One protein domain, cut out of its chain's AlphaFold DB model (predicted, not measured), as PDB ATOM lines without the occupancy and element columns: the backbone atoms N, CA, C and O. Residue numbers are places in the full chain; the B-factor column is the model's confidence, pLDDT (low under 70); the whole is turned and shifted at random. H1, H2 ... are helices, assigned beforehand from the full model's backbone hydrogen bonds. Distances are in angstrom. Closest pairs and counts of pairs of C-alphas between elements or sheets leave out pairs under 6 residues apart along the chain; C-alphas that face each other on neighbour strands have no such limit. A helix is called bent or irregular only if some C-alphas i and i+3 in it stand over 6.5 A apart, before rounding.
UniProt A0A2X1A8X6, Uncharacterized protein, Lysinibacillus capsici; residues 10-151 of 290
ATOM      1  N   GLU A  10     123.721  89.770  89.595       96.56
ATOM      2  CA  GLU A  10     123.119  89.111  88.422       96.56
ATOM      3  C   GLU A  10     121.606  88.907  88.586       96.56
ATOM      4  O   GLU A  10     120.827  89.214  87.684       96.56
ATOM      5  N   GLU A  11     121.173  88.448  89.762       96.38
ATOM      6  CA  GLU A  11     119.757  88.279  90.103       96.38
ATOM      7  C   GLU A  11     119.024  89.620  90.037       96.38
ATOM      8  O   GLU A  11     117.945  89.703  89.451       96.38
ATOM      9  N   ILE A  12     119.629  90.683  90.579       96.94
ATOM     10  CA  ILE A  12     119.078  92.036  90.501       96.94
ATOM     11  C   ILE A  12     118.916  92.456  89.045       96.94
ATOM     12  O   ILE A  12     117.824  92.864  88.663       96.94
ATOM     13  N   LEU A  13     119.942  92.303  88.209       96.38
ATOM     14  CA  LEU A  13     119.867  92.680  86.798       96.38
ATOM     15  C   LEU A  13     118.745  91.941  86.050       96.38
ATOM     16  O   LEU A  13     118.038  92.569  85.260       96.38
ATOM     17  N   LEU A  14     118.500  90.658  86.341       95.62
ATOM     18  CA  LEU A  14     117.362  89.917  85.776       95.62
ATOM     19  C   LEU A  14     116.008  90.480  86.231       95.62
ATOM     20  O   LEU A  14     115.097  90.620  85.409       95.62
ATOM     21  N   ILE A  15     115.873  90.841  87.513       95.81
ATOM     22  CA  ILE A  15     114.675  91.525  88.028       95.81
ATOM     23  C   ILE A  15     114.484  92.837  87.268       95.81
ATOM     24  O   ILE A  15     113.421  93.073  86.697       95.81
ATOM     25  N   LEU A  16     115.516  93.674  87.197       95.12
ATOM     26  CA  LEU A  16     115.421  94.974  86.541       95.12
ATOM     27  C   LEU A  16     115.063  94.839  85.057       95.12
ATOM     28  O   LEU A  16     114.179  95.550  84.580       95.12
ATOM     29  N   ALA A  17     115.664  93.880  84.350       94.44
ATOM     30  CA  ALA A  17     115.339  93.587  82.958       94.44
ATOM     31  C   ALA A  17     113.852  93.246  82.775       94.44
ATOM     32  O   ALA A  17     113.225  93.709  81.826       94.44
ATOM     33  N   ARG A  18     113.239  92.498  83.702       94.25
ATOM     34  CA  ARG A  18     111.807  92.157  83.632       94.25
ATOM     35  C   ARG A  18     110.886  93.354  83.832       94.25
ATOM     36  O   ARG A  18     109.801  93.385  83.245       94.25
ATOM     37  N   TYR A  19     111.281  94.286  84.693       93.69
ATOM     38  CA  TYR A  19     110.442  95.402  85.125       93.69
ATOM     39  C   TYR A  19     110.769  96.727  84.424       93.69
ATOM     40  O   TYR A  19     110.072  97.708  84.668       93.69
ATOM     41  N   HIS A  20     111.751  96.772  83.517       90.19
ATOM     42  CA  HIS A  20     112.210  98.025  82.906       90.19
ATOM     43  C   HIS A  20     111.126  98.791  82.118       90.19
ATOM     44  O   HIS A  20     111.190 100.016  82.019       90.19
ATOM     45  N   THR A  21     110.118  98.095  81.577       85.38
ATOM     46  CA  THR A  21     108.954  98.700  80.901       85.38
ATOM     47  C   THR A  21     107.772  98.966  81.835       85.38
ATOM     48  O   THR A  21     106.790  99.587  81.430       85.38
ATOM     49  N   HIS A  22     107.830  98.497  83.081       87.75
ATOM     50  CA  HIS A  22     106.720  98.586  84.019       87.75
ATOM     51  C   HIS A  22     106.655  99.985  84.653       87.75
ATOM     52  O   HIS A  22     107.661 100.552  85.075       87.75
ATOM     53  N   SER A  23     105.452 100.550  84.779       82.31
ATOM     54  CA  SER A  23     105.253 101.911  85.309       82.31
ATOM     55  C   SER A  23     105.707 102.079  86.764       82.31
ATOM     56  O   SER A  23     106.079 103.174  87.177       82.31
ATOM     57  N   SER A  24     105.735 100.996  87.545       79.06
ATOM     58  CA  SER A  24     106.265 101.015  88.916       79.06
ATOM     59  C   SER A  24     107.771 101.272  88.990       79.06
ATOM     60  O   SER A  24     108.255 101.684  90.040       79.06
ATOM     61  N   PHE A  25     108.511 101.080  87.900       87.31
ATOM     62  CA  PHE A  25     109.968 101.177  87.890       87.31
ATOM     63  C   PHE A  25     110.502 102.601  87.636       87.31
ATOM     64  O   PHE A  25     111.708 102.823  87.623       87.31
ATOM     65  N   GLN A  26     109.613 103.592  87.495       90.50
ATOM     66  CA  GLN A  26     109.976 104.980  87.167       90.50
ATOM     67  C   GLN A  26     110.702 105.728  88.301       90.50
ATOM     68  O   GLN A  26     111.356 106.737  88.056       90.50
ATOM     69  N   SER A  27     110.592 105.266  89.550       95.19
ATOM     70  CA  SER A  27     111.270 105.853  90.712       95.19
ATOM     71  C   SER A  27     111.499 104.811  91.810       95.19
ATOM     72  O   SER A  27     110.772 103.818  91.882       95.19
ATOM     73  N   SER A  28     112.442 105.068  92.720       95.62
ATOM     74  CA  SER A  28     112.676 104.219  93.900       95.62
ATOM     75  C   SER A  28     111.418 104.076  94.766       95.62
ATOM     76  O   SER A  28     111.029 102.973  95.133       95.62
ATOM     77  N   LYS A  29     110.696 105.180  95.002       96.19
ATOM     78  CA  LYS A  29     109.455 105.191  95.796       96.19
ATOM     79  C   LYS A  29     108.333 104.353  95.171       96.19
ATOM     80  O   LYS A  29     107.593 103.680  95.887       96.19
ATOM     81  N   THR A  30     108.162 104.410  93.848       95.81
ATOM     82  CA  THR A  30     107.153 103.594  93.150       95.81
ATOM     83  C   THR A  30     107.547 102.122  93.106       95.81
ATOM     84  O   THR A  30     106.660 101.268  93.170       95.81
ATOM     85  N   TRP A  31     108.850 101.827  93.041       95.81
ATOM     86  CA  TRP A  31     109.376 100.469  93.132       95.81
ATOM     87  C   TRP A  31     109.096  99.863  94.503       95.81
ATOM     88  O   TRP A  31     108.448  98.823  94.575       95.81
ATOM     89  N   ASP A  32     109.465 100.548  95.585       95.69
ATOM     90  CA  ASP A  32     109.269 100.035  96.944       95.69
ATOM     91  C   ASP A  32     107.789  99.778  97.248       95.69
ATOM     92  O   ASP A  32     107.434  98.725  97.771       95.69
ATOM     93  N   LYS A  33     106.899 100.678  96.809       94.88
ATOM     94  CA  LYS A  33     105.446 100.471  96.913       94.88
ATOM     95  C   LYS A  33     104.969  99.246  96.124       94.88
ATOM     96  O   LYS A  33     104.043  98.554  96.546       94.88
ATOM     97  N   HIS A  34     105.550  98.996  94.950       94.00
ATOM     98  CA  HIS A  34     105.228  97.810  94.161       94.00
ATOM     99  C   HIS A  34     105.687  96.534  94.869       94.00
ATOM    100  O   HIS A  34     104.889  95.608  94.990       94.00
ATOM    101  N   VAL A  35     106.923  96.518  95.378       92.69
ATOM    102  CA  VAL A  35     107.486  95.401  96.148       92.69
ATOM    103  C   VAL A  35     106.641  95.108  97.390       92.69
ATOM    104  O   VAL A  35     106.272  93.958  97.609       92.69
ATOM    105  N   GLU A  36     106.232  96.133  98.139       91.94
ATOM    106  CA  GLU A  36     105.351  95.996  99.310       91.94
ATOM    107  C   GLU A  36     103.988  95.365  98.956       91.94
ATOM    108  O   GLU A  36     103.416  94.596  99.732       91.94
ATOM    109  N   GLY A  37     103.475  95.631  97.751       92.00
ATOM    110  CA  GLY A  37     102.235  95.035  97.251       92.00
ATOM    111  C   GLY A  37     102.341  93.542  96.899       92.00
ATOM    112  O   GLY A  37     101.316  92.850  96.831       92.00
ATOM    113  N   LEU A  38     103.549  93.013  96.682       88.38
ATOM    114  CA  LEU A  38     103.772  91.624  96.278       88.38
ATOM    115  C   LEU A  38     103.767  90.681  97.487       88.38
ATOM    116  O   LEU A  38     104.793  90.252  97.993       88.38
ATOM    117  N   LYS A  39     102.576  90.241  97.903       82.38
ATOM    118  CA  LYS A  39     102.410  89.341  99.066       82.38
ATOM    119  C   LYS A  39     103.054  87.949  98.936       82.38
ATOM    120  O   LYS A  39     103.074  87.207  99.910       82.38
ATOM    121  N   ARG A  40     103.466  87.532  97.733       78.88
ATOM    122  CA  ARG A  40     103.927  86.153  97.451       78.88
ATOM    123  C   ARG A  40     105.374  86.061  96.978       78.88
ATOM    124  O   ARG A  40     105.945  84.978  97.017       78.88
ATOM    125  N   ILE A  41     105.945  87.160  96.494       84.62
ATOM    126  CA  ILE A  41     107.283  87.186  95.903       84.62
ATOM    127  C   ILE A  41     108.067  88.241  96.657       84.62
ATOM    128  O   ILE A  41     107.627  89.381  96.750       84.62
ATOM    129  N   ILE A  42     109.218  87.845  97.187       89.44
ATOM    130  CA  ILE A  42     110.131  88.775  97.843       89.44
ATOM    131  C   ILE A  42     111.064  89.301  96.759       89.44
ATOM    132  O   ILE A  42     111.722  88.511  96.083       89.44
ATOM    133  N   LEU A  43     111.077  90.617  96.580       93.19
ATOM    134  CA  LEU A  43     111.972  91.344  95.681       93.19
ATOM    135  C   LEU A  43     112.835  92.307  96.512       93.19
ATOM    136  O   LEU A  43     112.403  92.689  97.602       93.19
ATOM    137  N   PRO A  44     114.022  92.699  96.022       95.31
ATOM    138  CA  PRO A  44     114.880  93.629  96.735       95.31
ATOM    139  C   PRO A  44     114.273  95.036  96.774       95.31
ATOM    140  O   PRO A  44     113.626  95.478  95.817       95.31
ATOM    141  N   THR A  45     114.510  95.754  97.866       95.75
ATOM    142  CA  THR A  45     114.145  97.169  97.994       95.75
ATOM    143  C   THR A  45     115.007  98.038  97.083       95.75
ATOM    144  O   THR A  45     116.058  97.629  96.583       95.75
ATOM    145  N   SER A  46     114.587  99.284  96.882       96.75
ATOM    146  CA  SER A  46     115.356 100.247  96.106       96.75
ATOM    147  C   SER A  46     116.755 100.480  96.688       96.75
ATOM    148  O   SER A  46     117.720 100.555  95.927       96.75
ATOM    149  N   SER A  47     116.886 100.515  98.019       96.44
ATOM    150  CA  SER A  47     118.170 100.688  98.706       96.44
ATOM    151  C   SER A  47     119.090  99.474  98.567       96.44
ATOM    152  O   SER A  47     120.295  99.637  98.382       96.44
ATOM    153  N   GLU A  48     118.544  98.258  98.614       96.25
ATOM    154  CA  GLU A  48     119.303  97.028  98.363       96.25
ATOM    155  C   GLU A  48     119.840  97.000  96.930       96.25
ATOM    156  O   GLU A  48     121.012  96.691  96.721       96.25
ATOM    157  N   ILE A  49     119.015  97.406  95.959       97.06
ATOM    158  CA  ILE A  49     119.408  97.491  94.549       97.06
ATOM    159  C   ILE A  49     120.546  98.489  94.345       97.06
ATOM    160  O   ILE A  49     121.547  98.146  93.718       97.06
ATOM    161  N   THR A  50     120.422  99.713  94.865       97.00
ATOM    162  CA  THR A  50     121.467 100.731  94.681       97.00
ATOM    163  C   THR A  50     122.786 100.312  95.318       97.00
ATOM    164  O   THR A  50     123.843 100.489  94.713       97.00
ATOM    165  N   ASN A  51     122.721  99.704  96.506       97.00
ATOM    166  CA  ASN A  51     123.902  99.247  97.230       97.00
ATOM    167  C   ASN A  51     124.618  98.106  96.494       97.00
ATOM    168  O   ASN A  51     125.830  98.176  96.312       97.00
ATOM    169  N   GLU A  52     123.888  97.084  96.043       97.62
ATOM    170  CA  GLU A  52     124.474  95.919  95.363       97.62
ATOM    171  C   GLU A  52     125.011  96.266  93.963       97.62
ATOM    172  O   GLU A  52     126.013  95.709  93.515       97.62
ATOM    173  N   LEU A  53     124.382  97.218  93.261       97.06
ATOM    174  CA  LEU A  53     124.868  97.685  91.959       97.06
ATOM    175  C   LEU A  53     126.011  98.707  92.062       97.06
ATOM    176  O   LEU A  53     126.680  98.948  91.055       97.06
ATOM    177  N   GLY A  54     126.247  99.293  93.240       97.00
ATOM    178  CA  GLY A  54     127.240 100.351  93.433       97.00
ATOM    179  C   GLY A  54     126.889 101.645  92.691       97.00
ATOM    180  O   GLY A  54     127.782 102.328  92.197       97.00
ATOM    181  N   VAL A  55     125.596 101.955  92.578       96.56
ATOM    182  CA  VAL A  55     125.072 103.118  91.842       96.56
ATOM    183  C   VAL A  55     124.510 104.161  92.797       96.56
ATOM    184  O   VAL A  55     123.978 103.840  93.859       96.56
ATOM    185  N   SER A  56     124.623 105.430  92.414       95.00
ATOM    186  CA  SER A  56     124.303 106.558  93.302       95.00
ATOM    187  C   SER A  56     122.850 107.026  93.204       95.00
ATOM    188  O   SER A  56     122.344 107.701  94.100       95.00
ATOM    189  N   ASN A  57     122.167 106.693  92.106       95.88
ATOM    190  CA  ASN A  57     120.821 107.170  91.815       95.88
ATOM    191  C   ASN A  57     119.996 106.142  91.027       95.88
ATOM    192  O   ASN A  57     120.517 105.242  90.373       95.88
ATOM    193  N   TRP A  58     118.672 106.301  91.069       96.31
ATOM    194  CA  TRP A  58     117.736 105.366  90.440       96.31
ATOM    195  C   TRP A  58     117.761 105.405  88.902       96.31
ATOM    196  O   TRP A  58     117.385 104.432  88.255       96.31
ATOM    197  N   ASN A  59     118.234 106.495  88.286       95.75
ATOM    198  CA  ASN A  59     118.343 106.553  86.827       95.75
ATOM    199  C   ASN A  59     119.416 105.584  86.315       95.75
ATOM    200  O   ASN A  59     119.186 104.910  85.313       95.75
ATOM    201  N   GLU A  60     120.542 105.458  87.023       96.81
ATOM    202  CA  GLU A  60     121.571 104.447  86.738       96.81
ATOM    203  C   GLU A  60     121.004 103.020  86.848       96.81
ATOM    204  O   GLU A  60     121.253 102.191  85.973       96.81
ATOM    205  N   VAL A  61     120.157 102.758  87.852       96.12
ATOM    206  CA  VAL A  61     119.432 101.481  88.013       96.12
ATOM    207  C   VAL A  61     118.539 101.192  86.798       96.12
ATOM    208  O   VAL A  61     118.560 100.088  86.252       96.12
ATOM    209  N   ILE A  62     117.777 102.190  86.334       94.81
ATOM    210  CA  ILE A  62     116.907 102.049  85.158       94.81
ATOM    211  C   ILE A  62     117.722 101.722  83.904       94.81
ATOM    212  O   ILE A  62     117.325 100.850  83.127       94.81
ATOM    213  N   GLN A  63     118.852 102.404  83.699       95.62
ATOM    214  CA  GLN A  63     119.719 102.138  82.551       95.62
ATOM    215  C   GLN A  63     120.321 100.734  82.615       95.62
ATOM    216  O   GLN A  63     120.275 100.025  81.615       95.62
ATOM    217  N   ALA A  64     120.772 100.283  83.789       95.88
ATOM    218  CA  ALA A  64     121.276  98.922  83.972       95.88
ATOM    219  C   ALA A  64     120.228  97.857  83.592       95.88
ATOM    220  O   ALA A  64     120.542  96.911  82.870       95.88
ATOM    221  N   GLY A  65     118.965  98.040  84.000       94.25
ATOM    222  CA  GLY A  65     117.865  97.150  83.611       94.25
ATOM    223  C   GLY A  65     117.599  97.122  82.102       94.25
ATOM    224  O   GLY A  65     117.404  96.049  81.533       94.25
ATOM    225  N   LYS A  66     117.631  98.288  81.437       94.94
ATOM    226  CA  LYS A  66     117.471  98.396  79.974       94.94
ATOM    227  C   LYS A  66     118.606  97.707  79.225       94.94
ATOM    228  O   LYS A  66     118.341  96.935  78.306       94.94
ATOM    229  N   THR A  67     119.850  97.956  79.634       95.62
ATOM    230  CA  THR A  67     121.034  97.319  79.048       95.62
ATOM    231  C   THR A  67     120.949  95.803  79.180       95.62
ATOM    232  O   THR A  67     121.065  95.106  78.175       95.62
ATOM    233  N   GLN A  68     120.634  95.287  80.374       94.88
ATOM    234  CA  GLN A  68     120.503  93.845  80.589       94.88
ATOM    235  C   GLN A  68     119.407  93.215  79.717       94.88
ATOM    236  O   GLN A  68     119.585  92.108  79.205       94.88
ATOM    237  N   TYR A  69     118.267  93.891  79.555       92.25
ATOM    238  CA  TYR A  69     117.191  93.399  78.695       92.25
ATOM    239  C   TYR A  69     117.629  93.335  77.226       92.25
ATOM    240  O   TYR A  69     117.411  92.320  76.568       92.25
ATOM    241  N   HIS A  70     118.312  94.372  76.733       92.31
ATOM    242  CA  HIS A  70     118.839  94.394  75.370       92.31
ATOM    243  C   HIS A  70     119.887  93.293  75.129       92.31
ATOM    244  O   HIS A  70     119.863  92.622  74.100       92.31
ATOM    245  N   GLU A  71     120.770  93.032  76.094       93.00
ATOM    246  CA  GLU A  71     121.715  91.912  76.017       93.00
ATOM    247  C   GLU A  71     121.003  90.555  75.917       93.00
ATOM    248  O   GLU A  71     121.428  89.680  75.160       93.00
ATOM    249  N   LEU A  72     119.896  90.373  76.645       90.62
ATOM    250  CA  LEU A  72     119.076  89.166  76.532       90.62
ATOM    251  C   LEU A  72     118.401  89.072  75.160       90.62
ATOM    252  O   LEU A  72     118.406  87.991  74.573       90.62
ATOM    253  N   GLU A  73     117.879  90.171  74.611       89.31
ATOM    254  CA  GLU A  73     117.358  90.202  73.235       89.31
ATOM    255  C   GLU A  73     118.415  89.754  72.220       89.31
ATOM    256  O   GLU A  73     118.155  88.861  71.410       89.31
ATOM    257  N   LEU A  74     119.633  90.300  72.312       91.19
ATOM    258  CA  LEU A  74     120.751  89.922  71.445       91.19
ATOM    259  C   LEU A  74     121.158  88.454  71.621       91.19
ATOM    260  O   LEU A  74     121.490  87.787  70.640       91.19
ATOM    261  N   LYS A  75     121.119  87.925  72.851       90.12
ATOM    262  CA  LYS A  75     121.421  86.516  73.145       90.12
ATOM    263  C   LYS A  75     120.376  85.570  72.559       90.12
ATOM    264  O   LYS A  75     120.717  84.478  72.114       90.12
ATOM    265  N   PHE A  76     119.108  85.969  72.580       88.06
ATOM    266  CA  PHE A  76     118.009  85.144  72.096       88.06
ATOM    267  C   PHE A  76     117.734  85.304  70.590       88.06
ATOM    268  O   PHE A  76     117.001  84.482  70.047       88.06
ATOM    269  N   GLN A  77     118.346  86.297  69.933       74.94
ATOM    270  CA  GLN A  77     118.630  86.497  68.495       74.94
ATOM    271  C   GLN A  77     117.508  86.304  67.443       74.94
ATOM    272  O   GLN A  77     117.695  86.698  66.299       74.94
ATOM    273  N   THR A  78     116.337  85.760  67.787       69.38
ATOM    274  CA  THR A  78     115.177  85.495  66.899       69.38
ATOM    275  C   THR A  78     113.856  85.298  67.669       69.38
ATOM    276  O   THR A  78     112.848  84.852  67.121       69.38
ATOM    277  N   ILE A  79     113.846  85.569  68.973       75.19
ATOM    278  CA  ILE A  79     112.756  85.192  69.873       75.19
ATOM    279  C   ILE A  79     111.832  86.391  70.130       75.19
ATOM    280  O   ILE A  79     112.293  87.478  70.457       75.19
ATOM    281  N   ASP A  80     110.519  86.167  70.016       87.12
ATOM    282  CA  ASP A  80     109.479  87.140  70.376       87.12
ATOM    283  C   ASP A  80     109.669  87.666  71.814       87.12
ATOM    284  O   ASP A  80     109.890  86.890  72.746       87.12
ATOM    285  N   SER A  81     109.513  88.977  72.002       86.69
ATOM    286  CA  SER A  81     109.479  89.680  73.293       86.69
ATOM    287  C   SER A  81     108.686  88.945  74.390       86.69
ATOM    288  O   SER A  81     109.109  88.899  75.549       86.69
ATOM    289  N   ASN A  82     107.575  88.284  74.043       88.25
ATOM    290  CA  ASN A  82     106.789  87.493  74.996       88.25
ATOM    291  C   ASN A  82     107.573  86.309  75.575       88.25
ATOM    292  O   ASN A  82     107.473  86.012  76.765       88.25
ATOM    293  N   LYS A  83     108.383  85.634  74.759       88.69
ATOM    294  CA  LYS A  83     109.214  84.510  75.204       88.69
ATOM    295  C   LYS A  83     110.345  84.983  76.124       88.69
ATOM    296  O   LYS A  83     110.629  84.288  77.095       88.69
ATOM    297  N   ILE A  84     110.920  86.169  75.890       90.00
ATOM    298  CA  ILE A  84     111.903  86.781  76.808       90.00
ATOM    299  C   ILE A  84     111.242  87.097  78.153       90.00
ATOM    300  O   ILE A  84     111.772  86.740  79.203       90.00
ATOM    301  N   ASN A  85     110.045  87.686  78.139       90.69
ATOM    302  CA  ASN A  85     109.293  87.960  79.364       90.69
ATOM    303  C   ASN A  85     108.914  86.683  80.125       90.69
ATOM    304  O   ASN A  85     108.980  86.667  81.357       90.69
ATOM    305  N   ASN A  86     108.557  85.610  79.419       90.56
ATOM    306  CA  ASN A  86     108.289  84.305  80.026       90.56
ATOM    307  C   ASN A  86     109.557  83.701  80.640       90.56
ATOM    308  O   ASN A  86     109.516  83.233  81.775       90.56
ATOM    309  N   TYR A  87     110.687  83.766  79.929       91.94
ATOM    310  CA  TYR A  87     111.987  83.342  80.445       91.94
ATOM    311  C   TYR A  87     112.352  84.107  81.723       91.94
ATOM    312  O   TYR A  87     112.582  83.490  82.758       91.94
ATOM    313  N   LEU A  88     112.309  85.441  81.682       92.81
ATOM    314  CA  LEU A  88     112.596  86.295  82.833       92.81
ATOM    315  C   LEU A  88     111.664  86.000  84.010       92.81
ATOM    316  O   LEU A  88     112.120  85.886  85.143       92.81
ATOM    317  N   SER A  89     110.365  85.832  83.752       92.94
ATOM    318  CA  SER A  89     109.394  85.511  84.804       92.94
ATOM    319  C   SER A  89     109.694  84.158  85.456       92.94
ATOM    320  O   SER A  89     109.599  84.039  86.676       92.94
ATOM    321  N   ASN A  90     110.103  83.160  84.667       92.31
ATOM    322  CA  ASN A  90     110.485  81.845  85.174       92.31
ATOM    323  C   ASN A  90     111.787  81.892  85.983       92.31
ATOM    324  O   ASN A  90     111.835  81.330  87.074       92.31
ATOM    325  N   GLU A  91     112.821  82.578  85.497       94.50
ATOM    326  CA  GLU A  91     114.095  82.690  86.217       94.50
ATOM    327  C   GLU A  91     113.943  83.482  87.521       94.50
ATOM    328  O   GLU A  91     114.404  83.026  88.569       94.50
ATOM    329  N   ILE A  92     113.193  84.592  87.503       94.31
ATOM    330  CA  ILE A  92     112.864  85.356  88.715       94.31
ATOM    331  C   ILE A  92     112.098  84.493  89.710       94.31
ATOM    332  O   ILE A  92     112.441  84.462  90.894       94.31
ATOM    333  N   ALA A  93     111.092  83.749  89.248       94.44
ATOM    334  CA  ALA A  93     110.357  82.832  90.109       94.44
ATOM    335  C   ALA A  93     111.284  81.778  90.737       94.44
ATOM    336  O   ALA A  93     111.176  81.531  91.936       94.44
ATOM    337  N   LYS A  94     112.225  81.202  89.977       94.69
ATOM    338  CA  LYS A  94     113.170  80.204  90.497       94.69
ATOM    339  C   LYS A  94     114.016  80.755  91.636       94.69
ATOM    340  O   LYS A  94     113.959  80.192  92.724       94.69
ATOM    341  N   PHE A  95     114.781  81.832  91.442       94.19
ATOM    342  CA  PHE A  95     115.688  82.282  92.507       94.19
ATOM    343  C   PHE A  95     114.946  82.923  93.690       94.19
ATOM    344  O   PHE A  95     115.372  82.745  94.831       94.19
ATOM    345  N   THR A  96     113.814  83.607  93.467       93.69
ATOM    346  CA  THR A  96     113.020  84.181  94.574       93.69
ATOM    347  C   THR A  96     112.430  83.084  95.454       93.69
ATOM    348  O   THR A  96     112.579  83.125  96.676       93.69
ATOM    349  N   VAL A  97     111.829  82.059  94.844       94.56
ATOM    350  CA  VAL A  97     111.305  80.897  95.569       94.56
ATOM    351  C   VAL A  97     112.439  80.106  96.211       94.56
ATOM    352  O   VAL A  97     112.319  79.737  97.376       94.56
ATOM    353  N   LEU A  98     113.559  79.899  95.511       95.31
ATOM    354  CA  LEU A  98     114.711  79.176  96.050       95.31
ATOM    355  C   LEU A  98     115.218  79.821  97.343       95.31
ATOM    356  O   LEU A  98     115.425  79.123  98.330       95.31
ATOM    357  N   LYS A  99     115.364  81.150  97.373       93.88
ATOM    358  CA  LYS A  99     115.790  81.877  98.579       93.88
ATOM    359  C   LYS A  99     114.783  81.760  99.729       93.88
ATOM    360  O   LYS A  99     115.211  81.689 100.877       93.88
ATOM    361  N   GLN A 100     113.479  81.701  99.440       93.06
ATOM    362  CA  GLN A 100     112.435  81.498 100.456       93.06
ATOM    363  C   GLN A 100     112.467  80.092 101.065       93.06
ATOM    364  O   GLN A 100     112.288  79.950 102.272       93.06
ATOM    365  N   ILE A 101     112.691  79.058 100.248       95.50
ATOM    366  CA  ILE A 101     112.653  77.656 100.698       95.50
ATOM    367  C   ILE A 101     114.007  77.154 101.219       95.50
ATOM    368  O   ILE A 101     114.046  76.160 101.938       95.50
ATOM    369  N   LYS A 102     115.120  77.830 100.896       95.50
ATOM    370  CA  LYS A 102     116.479  77.421 101.296       95.50
ATOM    371  C   LYS A 102     116.664  77.226 102.810       95.50
ATOM    372  O   LYS A 102     117.315  76.245 103.168       95.50
ATOM    373  N   PRO A 103     116.103  78.065 103.707       96.00
ATOM    374  CA  PRO A 103     116.167  77.821 105.152       96.00
ATOM    375  C   PRO A 103     115.504  76.505 105.591       96.00
ATOM    376  O   PRO A 103     115.858  75.963 106.628       96.00
ATOM    377  N   TYR A 104     114.590  75.970 104.777       96.31
ATOM    378  CA  TYR A 104     113.808  74.757 105.036       96.31
ATOM    379  C   TYR A 104     114.272  73.577 104.173       96.31
ATOM    380  O   TYR A 104     113.491  72.688 103.834       96.31
ATOM    381  N   ARG A 105     115.553  73.569 103.784       95.75
ATOM    382  CA  ARG A 105     116.165  72.544 102.923       95.75
ATOM    383  C   ARG A 105     115.853  71.113 103.380       95.75
ATOM    384  O   ARG A 105     115.620  70.247 102.539       95.75
ATOM    385  N   ASP A 106     115.793  70.872 104.685       95.62
ATOM    386  CA  ASP A 106     115.561  69.539 105.251       95.62
ATOM    387  C   ASP A 106     114.158  68.985 104.949       95.62
ATOM    388  O   ASP A 106     113.967  67.767 104.893       95.62
ATOM    389  N   PHE A 107     113.180  69.846 104.637       96.88
ATOM    390  CA  PHE A 107     111.826  69.417 104.256       96.88
ATOM    391  C   PHE A 107     111.815  68.675 102.911       96.88
ATOM    392  O   PHE A 107     110.909  67.897 102.619       96.88
ATOM    393  N   PHE A 108     112.854  68.855 102.091       95.56
ATOM    394  CA  PHE A 108     112.981  68.244 100.768       95.56
ATOM    395  C   PHE A 108     113.650  66.861 100.797       95.56
ATOM    396  O   PHE A 108     113.826  66.238  99.746       95.56
ATOM    397  N   ALA A 109     114.029  66.350 101.973       88.12
ATOM    398  CA  ALA A 109     114.758  65.088 102.089       88.12
ATOM    399  C   ALA A 109     113.965  63.888 101.534       88.12
ATOM    400  O   ALA A 109     114.532  63.037 100.847       88.12
ATOM    401  N   LYS A 110     112.646  63.851 101.764       88.94
ATOM    402  CA  LYS A 110     111.781  62.703 101.448       88.94
ATOM    403  C   LYS A 110     110.992  62.916 100.145       88.94
ATOM    404  O   LYS A 110     111.585  62.999  99.061       88.94
ATOM    405  N   SER A 111     109.666  62.995 100.245       93.06
ATOM    406  CA  SER A 111     108.702  63.100  99.145       93.06
ATOM    407  C   SER A 111     108.060  64.490  99.076       93.06
ATOM    408  O   SER A 111     108.236  65.319  99.968       93.06
ATOM    409  N   THR A 112     107.286  64.732  98.020       96.00
ATOM    410  CA  THR A 112     106.451  65.934  97.883       96.00
ATOM    411  C   THR A 112     105.371  66.009  98.964       96.00
ATOM    412  O   THR A 112     105.136  67.084  99.499       96.00
ATOM    413  N   THR A 113     104.764  64.874  99.331       95.31
ATOM    414  CA  THR A 113     103.748  64.791 100.396       95.31
ATOM    415  C   THR A 113     104.327  65.191 101.746       95.31
ATOM    416  O   THR A 113     103.766  66.044 102.420       95.31
ATOM    417  N   TYR A 114     105.500  64.651 102.092       95.31
ATOM    418  CA  TYR A 114     106.191  65.009 103.330       95.31
ATOM    419  C   TYR A 114     106.522  66.505 103.390       95.31
ATOM    420  O   TYR A 114     106.366  67.138 104.429       95.31
ATOM    421  N   TYR A 115     106.963  67.090 102.272       97.31
ATOM    422  CA  TYR A 115     107.185  68.531 102.196       97.31
ATOM    423  C   TYR A 115     105.892  69.319 102.444       97.31
ATOM    424  O   TYR A 115     105.905  70.274 103.217       97.31
ATOM    425  N   ASP A 116     104.779  68.928 101.816       97.56
ATOM    426  CA  ASP A 116     103.506  69.630 101.974       97.56
ATOM    427  C   ASP A 116     102.986  69.565 103.417       97.56
ATOM    428  O   ASP A 116     102.533  70.597 103.914       97.56
ATOM    429  N   GLU A 117     103.135  68.422 104.096       97.00
ATOM    430  CA  GLU A 117     102.856  68.255 105.533       97.00
ATOM    431  C   GLU A 117     103.715  69.200 106.387       97.00
ATOM    432  O   GLU A 117     103.191  69.915 107.238       97.00
ATOM    433  N   CYS A 118     105.026  69.275 106.119       97.19
ATOM    434  CA  CYS A 118     105.923  70.193 106.828       97.19
ATOM    435  C   CYS A 118     105.545  71.667 106.598       97.19
ATOM    436  O   CYS A 118     105.685  72.491 107.498       97.19
ATOM    437  N   VAL A 119     105.073  72.018 105.394       96.75
ATOM    438  CA  VAL A 119     104.597  73.374 105.078       96.75
ATOM    439  C   VAL A 119     103.307  73.714 105.826       96.75
ATOM    440  O   VAL A 119     103.163  74.859 106.251       96.75
ATOM    441  N   ASP A 120     102.378  72.763 105.978       96.88
ATOM    442  CA  ASP A 120     101.152  72.981 106.763       96.88
ATOM    443  C   ASP A 120     101.477  73.203 108.240       96.88
ATOM    444  O   ASP A 120     101.079  74.219 108.806       96.88
ATOM    445  N   ASP A 121     102.296  72.331 108.826       97.19
ATOM    446  CA  ASP A 121     102.748  72.458 110.214       97.19
ATOM    447  C   ASP A 121     103.496  73.787 110.462       97.19
ATOM    448  O   ASP A 121     103.245  74.487 111.444       97.19
ATOM    449  N   LEU A 122     104.369  74.203 109.537       96.12
ATOM    450  CA  LEU A 122     105.072  75.486 109.639       96.12
ATOM    451  C   LEU A 122     104.109  76.686 109.580       96.12
ATOM    452  O   LEU A 122     104.306  77.683 110.282       96.12
ATOM    453  N   TYR A 123     103.065  76.607 108.755       95.62
ATOM    454  CA  TYR A 123     102.044  77.646 108.692       95.62
ATOM    455  C   TYR A 123     101.240  77.720 109.995       95.62
ATOM    456  O   TYR A 123     101.024  78.815 110.509       95.62
ATOM    457  N   GLU A 124     100.850  76.583 110.565       96.94
ATOM    458  CA  GLU A 124     100.103  76.536 111.825       96.94
ATOM    459  C   GLU A 124     100.919  77.068 113.011       96.94
ATOM    460  O   GLU A 124     100.401  77.840 113.820       96.94
ATOM    461  N   ARG A 125     102.205  76.706 113.103       96.94
ATOM    462  CA  ARG A 125     103.068  77.084 114.235       96.94
ATOM    463  C   ARG A 125     103.639  78.495 114.133       96.94
ATOM    464  O   ARG A 125     103.764  79.181 115.145       96.94
ATOM    465  N   GLU A 126     104.035  78.916 112.935       95.50
ATOM    466  CA  GLU A 126     104.851  80.124 112.739       95.50
ATOM    467  C   GLU A 126     104.201  81.145 111.794       95.50
ATOM    468  O   GLU A 126     104.756  82.224 111.571       95.50
ATOM    469  N   ASN A 127     103.019  80.830 111.245       93.75
ATOM    470  CA  ASN A 127     102.320  81.642 110.245       93.75
ATOM    471  C   ASN A 127     103.195  81.944 109.011       93.75
ATOM    472  O   ASN A 127     103.086  82.997 108.376       93.75
ATOM    473  N   ILE A 128     104.100  81.020 108.668       91.31
ATOM    474  CA  ILE A 128     104.979  81.137 107.503       91.31
ATOM    475  C   ILE A 128     104.322  80.420 106.333       91.31
ATOM    476  O   ILE A 128     104.161  79.204 106.319       91.31
ATOM    477  N   LYS A 129     103.947  81.189 105.312       92.94
ATOM    478  CA  LYS A 129     103.289  80.661 104.119       92.94
ATOM    479  C   LYS A 129     104.308  80.348 103.027       92.94
ATOM    480  O   LYS A 129     104.702  81.238 102.276       92.94
ATOM    481  N   LEU A 130     104.686  79.077 102.912       93.94
ATOM    482  CA  LEU A 130     105.509  78.578 101.808       93.94
ATOM    483  C   LEU A 130     104.650  78.058 100.648       93.94
ATOM    484  O   LEU A 130     103.455  77.783 100.780       93.94
ATOM    485  N   MET A 131     105.265  77.940  99.473       95.50
ATOM    486  CA  MET A 131     104.625  77.357  98.296       95.50
ATOM    487  C   MET A 131     104.552  75.833  98.428       95.50
ATOM    488  O   MET A 131     105.553  75.205  98.757       95.50
ATOM    489  N   LYS A 132     103.396  75.237  98.117       97.12
ATOM    490  CA  LYS A 132     103.209  73.775  98.062       97.12
ATOM    491  C   LYS A 132     104.031  73.122  96.947       97.12
ATOM    492  O   LYS A 132     104.353  73.777  95.951       97.12
ATOM    493  N   ALA A 133     104.310  71.826  97.073       97.38
ATOM    494  CA  ALA A 133     105.166  71.054  96.173       97.38
ATOM    495  C   ALA A 133     104.747  71.183  94.705       97.38
ATOM    496  O   ALA A 133     105.592  71.402  93.839       97.38
ATOM    497  N   HIS A 134     103.443  71.130  94.414       96.94
ATOM    498  CA  HIS A 134     102.933  71.298  93.049       96.94
ATOM    499  C   HIS A 134     103.314  72.658  92.433       96.94
ATOM    500  O   HIS A 134     103.703  72.735  91.268       96.94
ATOM    501  N   GLY A 135     103.255  73.735  93.224       96.19
ATOM    502  CA  GLY A 135     103.668  75.066  92.781       96.19
ATOM    503  C   GLY A 135     105.166  75.136  92.490       96.19
ATOM    504  O   GLY A 135     105.561  75.710  91.476       96.19
ATOM    505  N   LEU A 136     105.983  74.493  93.331       96.81
ATOM    506  CA  LEU A 136     107.425  74.394  93.115       96.81
ATOM    507  C   LEU A 136     107.744  73.613  91.834       96.81
ATOM    508  O   LEU A 136     108.535  74.074  91.015       96.81
ATOM    509  N   ILE A 137     107.093  72.469  91.619       95.94
ATOM    510  CA  ILE A 137     107.279  71.636  90.420       95.94
ATOM    511  C   ILE A 137     106.944  72.429  89.154       95.94
ATOM    512  O   ILE A 137     107.684  72.358  88.180       95.94
ATOM    513  N   ARG A 138     105.900  73.265  89.176       95.19
ATOM    514  CA  ARG A 138     105.560  74.127  88.034       95.19
ATOM    515  C   ARG A 138     106.661  75.141  87.685       95.19
ATOM    516  O   ARG A 138     106.769  75.524  86.526       95.19
ATOM    517  N   ILE A 139     107.444  75.595  88.666       95.19
ATOM    518  CA  ILE A 139     108.518  76.588  88.479       95.19
ATOM    519  C   ILE A 139     109.834  75.916  88.071       95.19
ATOM    520  O   ILE A 139     110.545  76.411  87.196       95.19
ATOM    521  N   PHE A 140     110.171  74.801  88.717       95.06
ATOM    522  CA  PHE A 140     111.468  74.145  88.563       95.06
ATOM    523  C   PHE A 140     111.469  72.997  87.552       95.06
ATOM    524  O   PHE A 140     112.551  72.623  87.123       95.06
ATOM    525  N   GLY A 141     110.301  72.476  87.164       94.06
ATOM    526  CA  GLY A 141     110.127  71.336  86.257       94.06
ATOM    527  C   GLY A 141     109.844  70.040  87.014       94.06
ATOM    528  O   GLY A 141     108.774  69.447  86.882       94.06
ATOM    529  N   THR A 142     110.783  69.611  87.854       93.00
ATOM    530  CA  THR A 142     110.716  68.346  88.598       93.00
ATOM    531  C   THR A 142     111.146  68.506  90.057       93.00
ATOM    532  O   THR A 142     111.883  69.421  90.423       93.00
ATOM    533  N   TRP A 143     110.740  67.562  90.916       94.56
ATOM    534  CA  TRP A 143     111.177  67.528  92.322       94.56
ATOM    535  C   TRP A 143     112.704  67.436  92.466       94.56
ATOM    536  O   TRP A 143     113.290  67.998  93.389       94.56
ATOM    537  N   ASN A 144     113.369  66.780  91.515       90.56
ATOM    538  CA  ASN A 144     114.822  66.632  91.523       90.56
ATOM    539  C   ASN A 144     115.553  67.897  91.110       90.56
ATOM    540  O   ASN A 144     116.619  68.163  91.656       90.56
ATOM    541  N   GLU A 145     114.998  68.682  90.188       93.94
ATOM    542  CA  GLU A 145     115.548  69.996  89.850       93.94
ATOM    543  C   GLU A 145     115.494  70.937  91.055       93.94
ATOM    544  O   GLU A 145     116.457  71.660  91.296       93.94
ATOM    545  N   ILE A 146     114.445  70.845  91.883       96.12
ATOM    546  CA  ILE A 146     114.360  71.582  93.154       96.12
ATOM    547  C   ILE A 146     115.444  71.108  94.131       96.12
ATOM    548  O   ILE A 146     116.193  71.928  94.660       96.12
ATOM    549  N   LYS A 147     115.579  69.789  94.343       94.56
ATOM    550  CA  LYS A 147     116.634  69.226  95.210       94.56
ATOM    551  C   LYS A 147     118.031  69.639  94.739       94.56
ATOM    552  O   LYS A 147     118.840  70.069  95.556       94.56
ATOM    553  N   LYS A 148     118.286  69.575  93.428       94.06
ATOM    554  CA  LYS A 148     119.543  70.006  92.803       94.06
ATOM    555  C   LYS A 148     119.808  71.492  93.044       94.06
ATOM    556  O   LYS A 148     120.919  71.836  93.421       94.06
ATOM    557  N   ALA A 149     118.803  72.353  92.874       95.19
ATOM    558  CA  ALA A 149     118.922  73.789  93.138       95.19
ATOM    559  C   ALA A 149     119.190  74.109  94.622       95.19
ATOM    560  O   ALA A 149     119.771  75.142  94.939       95.19
ATOM    561  N   LEU A 150     118.785  73.219  95.532       95.88
ATOM    562  CA  LEU A 150     119.047  73.300  96.971       95.88
ATOM    563  C   LEU A 150     120.349  72.604  97.402       95.88
ATOM    564  O   LEU A 150     120.552  72.373  98.600       95.88
ATOM    565  N   ASP A 151     121.200  72.211  96.452       94.75
ATOM    566  CA  ASP A 151     122.415  71.420  96.681       94.75
ATOM    567  C   ASP A 151     122.151  70.137  97.487       94.75
ATOM    568  O   ASP A 151     123.030  69.600  98.164       94.75
TER     569      ASP A 151
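AT A GLANCE: This is residues 10 to 151 of the 290 residues of an uncharacterized protein of Lysinibacillus capsici (UniProt A0A2X1A8X6). What is the main picture? Two lobes of helices, H1 to H5 and H7 to H9, are joined by the long helix H6, which runs from one lobe to the other and kinks sharply near residue 102. What is it made of? The printed part has 142 residues with nine named helices, H1 to H9 in chain order, and no named strand; the class is all helix, and the helices that touch are mostly crossed. How large is it? It is only just compact, close to loose, with a radius of gyration of the C-alphas of 17.0 A and spans of 45 by 36 by 23 A.

HOW THE PARTS SIT: What touches the hub, H6, residues 81 to 108? With residues 85 to 95 alone it touches H1, residues 10 to 19, closest at the C-alphas of Leu 88 and Arg 18, 6.0 A, at a steep tilt of 47 degrees, opposite ways. With residues 90 to 97 alone it touches H8, residues 133 to 140, closest at the C-alphas of Lys 94 and Ile 139, 6.2 A. With residues 107 to 108 alone it touches H7, residues 112 to 126, closest at the C-alphas of Phe 107 and Tyr 115, 5.2 A. What else touches H1? H5, residues 58 to 76, touches it with residues 61 to 69 alone, about perpendicular at 88 degrees, and the C-alphas of Gly 65 and Leu 16, their closest, are 4.4 A apart. Where are the shorter helices? H4, residues 46 to 53, touches H5 and H3, residues 28 to 37, with closest C-alphas Thr 50 and Val 61, 7.0 A, and Ser 46 and Ser 28, 5.3 A. H2, residues 23 to 26, touches H3 only at the corner, and H9, residues 143 to 149, touches H8 only at the corner. Are the backbones in order? Every O i to N i+4 pair is within hydrogen-bond range in H1, H3, H4, H5, H7, H8 and H9; H6 has 18 of 24, and H2 is too short for such a pair.

IN THESE COORDINATES: How long are the longer helices? H6 measures 35.0 A from first to last C-alpha, H5 27.3 A and H7 20.6 A. Is H6 even? It is irregular: C-alphas 103 and 106 are 8.3 A apart. Where are the anchors? H1 begins at C-alpha 10, (123.119, 89.111, 88.422), and H9 ends at C-alpha 149, (118.922, 73.789, 93.138).

THE WHOLE: How far does it reach? The two farthest C-alphas, those of Thr 78 and Arg 125, are 49.6 A apart. Are there cuts or long links? The printed part has no cut, and no link is long. Where is confidence low? The mean pLDDT of the printed part is 93.3, and residue 78 alone is under 70.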